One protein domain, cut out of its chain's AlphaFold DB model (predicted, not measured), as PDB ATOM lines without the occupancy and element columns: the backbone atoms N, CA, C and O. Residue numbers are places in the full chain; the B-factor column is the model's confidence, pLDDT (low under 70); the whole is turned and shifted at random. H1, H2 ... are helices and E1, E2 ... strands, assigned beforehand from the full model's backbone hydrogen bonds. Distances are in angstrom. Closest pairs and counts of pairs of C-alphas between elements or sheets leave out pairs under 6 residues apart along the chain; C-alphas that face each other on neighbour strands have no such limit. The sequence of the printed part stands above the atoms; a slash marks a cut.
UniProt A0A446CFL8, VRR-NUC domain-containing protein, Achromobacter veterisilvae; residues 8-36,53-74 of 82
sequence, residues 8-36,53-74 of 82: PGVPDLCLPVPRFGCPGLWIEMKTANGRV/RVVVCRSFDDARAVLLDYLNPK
ATOM      1  N   PRO A   8     107.930 158.385 138.656       77.62
ATOM      2  CA  PRO A   8     106.616 157.768 138.540       77.62
ATOM      3  C   PRO A   8     106.686 156.261 138.819       77.62
ATOM      4  O   PRO A   8     107.503 155.560 138.224       77.62
ATOM      5  N   GLY A   9     105.824 155.777 139.714       80.69
ATOM      6  CA  GLY A   9     105.693 154.352 140.020       80.69
ATOM      7  C   GLY A   9     106.667 153.782 141.055       80.69
ATOM      8  O   GLY A   9     106.661 152.568 141.231       80.69
ATOM      9  N   VAL A  10     107.472 154.606 141.739       88.50
ATOM     10  CA  VAL A  10     108.228 154.151 142.924       88.50
ATOM     11  C   VAL A  10     107.243 153.637 143.990       88.50
ATOM     12  O   VAL A  10     106.241 154.321 144.215       88.50
ATOM     13  N   PRO A  11     107.505 152.481 144.638       89.94
ATOM     14  CA  PRO A  11     106.635 151.956 145.692       89.94
ATOM     15  C   PRO A  11     106.471 152.916 146.877       89.94
ATOM     16  O   PRO A  11     107.393 153.664 147.209       89.94
ATOM     17  N   ASP A  12     105.307 152.871 147.527       89.56
ATOM     18  CA  ASP A  12     104.885 153.852 148.538       89.56
ATOM     19  C   ASP A  12     105.783 153.927 149.782       89.56
ATOM     20  O   ASP A  12     105.941 155.004 150.357       89.56
ATOM     21  N   LEU A  13     106.361 152.801 150.219       93.75
ATOM     22  CA  LEU A  13     107.180 152.735 151.431       93.75
ATOM     23  C   LEU A  13     108.508 152.013 151.188       93.75
ATOM     24  O   LEU A  13     108.551 150.944 150.581       93.75
ATOM     25  N   CYS A  14     109.578 152.582 151.743       95.94
ATOM     26  CA  CYS A  14     110.917 152.009 151.791       95.94
ATOM     27  C   CYS A  14     111.375 151.869 153.246       95.94
ATOM     28  O   CYS A  14     111.365 152.842 154.000       95.94
ATOM     29  N   LEU A  15     111.814 150.669 153.616       96.06
ATOM     30  CA  LEU A  15     112.483 150.366 154.873       96.06
ATOM     31  C   LEU A  15     113.908 149.866 154.566       96.06
ATOM     32  O   LEU A  15     114.100 148.671 154.311       96.06
ATOM     33  N   PRO A  16     114.919 150.754 154.582       94.44
ATOM     34  CA  PRO A  16     116.301 150.432 154.222       94.44
ATOM     35  C   PRO A  16     117.043 149.765 155.392       94.44
ATOM     36  O   PRO A  16     118.066 150.249 155.869       94.44
ATOM     37  N   VAL A  17     116.485 148.665 155.898       94.88
ATOM     38  CA  VAL A  17     117.056 147.877 156.995       94.88
ATOM     39  C   VAL A  17     117.408 146.495 156.453       94.88
ATOM     40  O   VAL A  17     116.490 145.732 156.142       94.88
ATOM     41  N   PRO A  18     118.700 146.141 156.348       92.88
ATOM     42  CA  PRO A  18     119.101 144.829 155.862       92.88
ATOM     43  C   PRO A  18     118.643 143.707 156.797       92.88
ATOM     44  O   PRO A  18     118.962 143.695 157.992       92.88
ATOM     45  N   ARG A  19     117.901 142.744 156.252       90.81
ATOM     46  CA  ARG A  19     117.430 141.537 156.945       90.81
ATOM     47  C   ARG A  19     117.308 140.408 155.938       90.81
ATOM     48  O   ARG A  19     117.010 140.645 154.774       90.81
ATOM     49  N   PHE A  20     117.502 139.177 156.405       85.62
ATOM     50  CA  PHE A  20     117.175 137.977 155.629       85.62
ATOM     51  C   PHE A  20     117.852 137.913 154.249       85.62
ATOM     52  O   PHE A  20     117.240 137.500 153.277       85.62
ATOM     53  N   GLY A  21     119.101 138.374 154.140       86.75
ATOM     54  CA  GLY A  21     119.817 138.417 152.858       86.75
ATOM     55  C   GLY A  21     119.330 139.495 151.879       86.75
ATOM     56  O   GLY A  21     119.917 139.639 150.812       86.75
ATOM     57  N   CYS A  22     118.317 140.287 152.239       91.25
ATOM     58  CA  CYS A  22     117.836 141.421 151.456       91.25
ATOM     59  C   CYS A  22     118.437 142.746 151.970       91.25
ATOM     60  O   CYS A  22     118.539 142.939 153.187       91.25
ATOM     61  N   PRO A  23     118.762 143.711 151.087       94.81
ATOM     62  CA  PRO A  23     119.240 145.035 151.502       94.81
ATOM     63  C   PRO A  23     118.170 145.898 152.195       94.81
ATOM     64  O   PRO A  23     118.497 146.844 152.908       94.81
ATOM     65  N   GLY A  24     116.889 145.593 151.986       95.62
ATOM     66  CA  GLY A  24     115.764 146.344 152.534       95.62
ATOM     67  C   GLY A  24     114.416 145.801 152.062       95.62
ATOM     68  O   GLY A  24     114.352 144.931 151.186       95.62
ATOM     69  N   LEU A  25     113.345 146.360 152.627       96.81
ATOM     70  CA  LEU A  25     111.955 146.063 152.282       96.81
ATOM     71  C   LEU A  25     111.311 147.259 151.574       96.81
ATOM     72  O   LEU A  25     111.421 148.395 152.032       96.81
ATOM     73  N   TRP A  26     110.568 146.979 150.511       97.75
ATOM     74  CA  TRP A  26     109.692 147.931 149.836       97.75
ATOM     75  C   TRP A  26     108.244 147.444 149.864       97.75
ATOM     76  O   TRP A  26     107.978 146.259 149.641       97.75
ATOM     77  N   ILE A  27     107.306 148.360 150.107       97.56
ATOM     78  CA  ILE A  27     105.869 148.076 150.082       97.56
ATOM     79  C   ILE A  27     105.182 149.000 149.079       97.56
ATOM     80  O   ILE A  27     105.330 150.216 149.135       97.56
ATOM     81  N   GLU A  28     104.407 148.397 148.180       97.44
ATOM     82  CA  GLU A  28     103.461 149.072 147.289       97.44
ATOM     83  C   GLU A  28     102.042 148.842 147.826       97.44
ATOM     84  O   GLU A  28     101.589 147.702 147.953       97.44
ATOM     85  N   MET A  29     101.327 149.912 148.139       97.00
ATOM     86  CA  MET A  29      99.978 149.881 148.683       97.00
ATOM     87  C   MET A  29      98.953 149.980 147.564       97.00
ATOM     88  O   MET A  29      98.931 150.917 146.768       97.00
ATOM     89  N   LYS A  30      98.001 149.052 147.543       96.25
ATOM     90  CA  LYS A  30      96.839 149.128 146.659       96.25
ATOM     91  C   LYS A  30      95.562 148.991 147.468       96.25
ATOM     92  O   LYS A  30      95.538 148.386 148.529       96.25
ATOM     93  N   THR A  31      94.459 149.479 146.917       95.81
ATOM     94  CA  THR A  31      93.138 149.058 147.389       95.81
ATOM     95  C   THR A  31      92.913 147.579 147.053       95.81
ATOM     96  O   THR A  31      93.615 147.019 146.197       95.81
ATOM     97  N   ALA A  32      91.895 146.962 147.659       93.81
ATOM     98  CA  ALA A  32      91.505 145.575 147.387       93.81
ATOM     99  C   ALA A  32      91.416 145.263 145.877       93.81
ATOM    100  O   ALA A  32      91.977 144.275 145.415       93.81
ATOM    101  N   ASN A  33      90.825 146.172 145.092       94.94
ATOM    102  CA  ASN A  33      90.659 146.018 143.639       94.94
ATOM    103  C   ASN A  33      91.674 146.820 142.801       94.94
ATOM    104  O   ASN A  33      91.627 146.800 141.570       94.94
ATOM    105  N   GLY A  34      92.579 147.563 143.441       94.94
ATOM    106  CA  GLY A  34      93.552 148.404 142.750       94.94
ATOM    107  C   GLY A  34      94.515 147.569 141.907       94.94
ATOM    108  O   GLY A  34      94.878 146.457 142.268       94.94
ATOM    109  N   ARG A  35      94.992 148.081 140.776       96.06
ATOM    110  CA  ARG A  35      95.992 147.369 139.962       96.06
ATOM    111  C   ARG A  35      97.355 148.031 140.083       96.06
ATOM    112  O   ARG A  35      97.441 149.253 140.193       96.06
ATOM    113  N   VAL A  36      98.405 147.217 140.077       95.69
ATOM    114  CA  VAL A  36      99.781 147.699 139.925       95.69
ATOM    115  C   VAL A  36      99.924 148.178 138.482       95.69
ATOM    116  O   VAL A  36      99.654 147.419 137.546       95.69
ATOM    117  N   ARG A  53     113.473 142.779 149.149       95.62
ATOM    118  CA  ARG A  53     112.128 142.245 149.384       95.62
ATOM    119  C   ARG A  53     111.121 143.311 148.963       95.62
ATOM    120  O   ARG A  53     111.193 144.444 149.425       95.62
ATOM    121  N   VAL A  54     110.181 142.958 148.090       97.06
ATOM    122  CA  VAL A  54     109.148 143.883 147.597       97.06
ATOM    123  C   VAL A  54     107.787 143.215 147.691       97.06
ATOM    124  O   VAL A  54     107.602 142.133 147.128       97.06
ATOM    125  N   VAL A  55     106.837 143.851 148.378       97.19
ATOM    126  CA  VAL A  55     105.506 143.285 148.641       97.19
ATOM    127  C   VAL A  55     104.412 144.270 148.240       97.19
ATOM    128  O   VAL A  55     104.503 145.463 148.514       97.19
ATOM    129  N   VAL A  56     103.354 143.768 147.601       97.06
ATOM    130  CA  VAL A  56     102.148 144.552 147.310       97.06
ATOM    131  C   VAL A  56     101.115 144.267 148.397       97.06
ATOM    132  O   VAL A  56     100.632 143.141 148.487       97.06
ATOM    133  N   CYS A  57     100.762 145.269 149.197       97.50
ATOM    134  CA  CYS A  57      99.804 145.137 150.299       97.50
ATOM    135  C   CYS A  57      98.446 145.739 149.922       97.50
ATOM    136  O   CYS A  57      98.381 146.726 149.181       97.50
ATOM    137  N   ARG A  58      97.350 145.136 150.402       96.69
ATOM    138  CA  ARG A  58      95.971 145.518 150.032       96.69
ATOM    139  C   ARG A  58      95.194 146.203 151.142       96.69
ATOM    140  O   ARG A  58      94.104 146.725 150.904       96.69
ATOM    141  N   SER A  59      95.771 146.221 152.332       96.31
ATOM    142  CA  SER A  59      95.223 146.850 153.517       96.31
ATOM    143  C   SER A  59      96.354 147.362 154.412       96.31
ATOM    144  O   SER A  59      97.523 147.001 154.238       96.31
ATOM    145  N   PHE A  60      96.000 148.207 155.380       95.62
ATOM    146  CA  PHE A  60      96.921 148.596 156.446       95.62
ATOM    147  C   PHE A  60      97.404 147.377 157.242       95.62
ATOM    148  O   PHE A  60      98.593 147.277 157.539       95.62
ATOM    149  N   ASP A  61      96.502 146.444 157.549       97.56
ATOM    150  CA  ASP A  61      96.828 145.258 158.339       97.56
ATOM    151  C   ASP A  61      97.808 144.335 157.607       97.56
ATOM    152  O   ASP A  61      98.749 143.844 158.231       97.56
ATOM    153  N   ASP A  62      97.675 144.189 156.284       96.62
ATOM    154  CA  ASP A  62      98.625 143.447 155.445       96.62
ATOM    155  C   ASP A  62     100.025 144.070 155.545       96.62
ATOM    156  O   ASP A  62     101.010 143.383 155.817       96.62
ATOM    157  N   ALA A  63     100.115 145.391 155.355       96.50
ATOM    158  CA  ALA A  63     101.383 146.113 155.391       96.50
ATOM    159  C   ALA A  63     102.026 146.054 156.779       96.50
ATOM    160  O   ALA A  63     103.232 145.836 156.902       96.50
ATOM    161  N   ARG A  64     101.216 146.192 157.834       96.50
ATOM    162  CA  ARG A  64     101.648 146.039 159.223       96.50
ATOM    163  C   ARG A  64     102.185 144.634 159.481       96.50
ATOM    164  O   ARG A  64     103.248 144.513 160.083       96.50
ATOM    165  N   ALA A  65     101.487 143.592 159.035       96.44
ATOM    166  CA  ALA A  65     101.932 142.213 159.204       96.44
ATOM    167  C   ALA A  65     103.277 141.969 158.503       96.44
ATOM    168  O   ALA A  65     104.196 141.442 159.123       96.44
ATOM    169  N   VAL A  66     103.427 142.439 157.259       96.12
ATOM    170  CA  VAL A  66     104.684 142.345 156.494       96.12
ATOM    171  C   VAL A  66     105.824 143.097 157.182       96.12
ATOM    172  O   VAL A  66     106.930 142.572 157.274       96.12
ATOM    173  N   LEU A  67     105.575 144.309 157.686       95.38
ATOM    174  CA  LEU A  67     106.581 145.097 158.403       95.38
ATOM    175  C   LEU A  67     107.036 144.412 159.694       95.38
ATOM    176  O   LEU A  67     108.233 144.348 159.967       95.38
ATOM    177  N   LEU A  68     106.088 143.902 160.485       95.00
ATOM    178  CA  LEU A  68     106.386 143.225 161.746       95.00
ATOM    179  C   LEU A  68     107.121 141.900 161.520       95.00
ATOM    180  O   LEU A  68     108.082 141.629 162.235       95.00
ATOM    181  N   ASP A  69     106.719 141.120 160.512       93.06
ATOM    182  CA  ASP A  69     107.442 139.922 160.068       93.06
ATOM    183  C   ASP A  69     108.876 140.270 159.653       93.06
ATOM    184  O   ASP A  69     109.836 139.690 160.157       93.06
ATOM    185  N   TYR A  70     109.037 141.290 158.806       93.25
ATOM    186  CA  TYR A  70     110.346 141.702 158.306       93.25
ATOM    187  C   TYR A  70     111.303 142.162 159.417       93.25
ATOM    188  O   TYR A  70     112.510 141.932 159.353       93.25
ATOM    189  N   LEU A  71     110.772 142.824 160.447       92.19
ATOM    190  CA  LEU A  71     111.556 143.315 161.580       92.19
ATOM    191  C   LEU A  71     111.804 142.251 162.658       92.19
ATOM    192  O   LEU A  71     112.602 142.500 163.567       92.19
ATOM    193  N   ASN A  72     111.163 141.083 162.577       88.31
ATOM    194  CA  ASN A  72     111.252 140.058 163.608       88.31
ATOM    195  C   ASN A  72     112.629 139.359 163.601       88.31
ATOM    196  O   ASN A  72     112.959 138.652 162.653       88.31
ATOM    197  N   PRO A  73     113.434 139.457 164.673       69.50
ATOM    198  CA  PRO A  73     114.790 138.903 164.708       69.50
ATOM    199  C   PRO A  73     114.864 137.365 164.711       69.50
ATOM    200  O   PRO A  73     115.962 136.823 164.627       69.50
ATOM    201  N   LYS A  74     113.735 136.652 164.847       68.38
ATOM    202  CA  LYS A  74     113.707 135.193 165.060       68.38
ATOM    203  C   LYS A  74     113.427 134.344 163.814       68.38
ATOM    204  O   LYS A  74     113.476 133.124 163.924       68.38
TER     205      LYS A  74
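AT A GLANCE: This is residues 8 to 36 and 53 to 74 of the 82 residues of the protein "VRR-NUC domain-containing protein" of Achromobacter veterisilvae (UniProt A0A446CFL8). One helix, H1, covers one face of a small three-stranded sheet and runs along its strands, in two layers. The 51 printed residues hold E1, E2, E3 and H1 in that order; the sheet, E1 E2 E3, is mixed. The class is mixed, helices and strands, with under half of the residues in named elements. The whole is flat, 33 by 24 by 12 A, and only just compact, close to loose, with a radius of gyration of the C-alphas of 11.3 A.

IN THESE COORDINATES: E1 is residues 13 to 15, 6.8 A long, from C-alpha 13 at (107.180, 152.735, 151.431). E2 is residues 25 to 29, 13.1 A; E3 is residues 53 to 57, 12.7 A. H1, residues 60 to 71, spans 16.4 A to C-alpha 71 at (111.556, 143.315, 161.580).

HOW THE PARTS SIT: E1 and E2 form an antiparallel hairpin, with N 15 and O 25 2.8 A apart. E2 and E3 are parallel, with N 26 and O 53 2.8 A apart. H1 is on the sheet, over E2 and E3, at a height of 9.4 A; the closest C-alphas of E3 and H1, Cys 57 and Ala 63, are 5.4 A apart. In H1 every O i to N i+4 pair is within hydrogen-bond range.

THE WHOLE: The farthest C-alphas, Pro 8 and Lys 74, are 35.5 A apart. Residues 37 to 52 are not printed; C-alphas 36 and 53 are 16.5 A apart. Of the links printed whole, E3 to H1 is tight and E1 to E2 short. Residues 73 to 74 have pLDDT under 70.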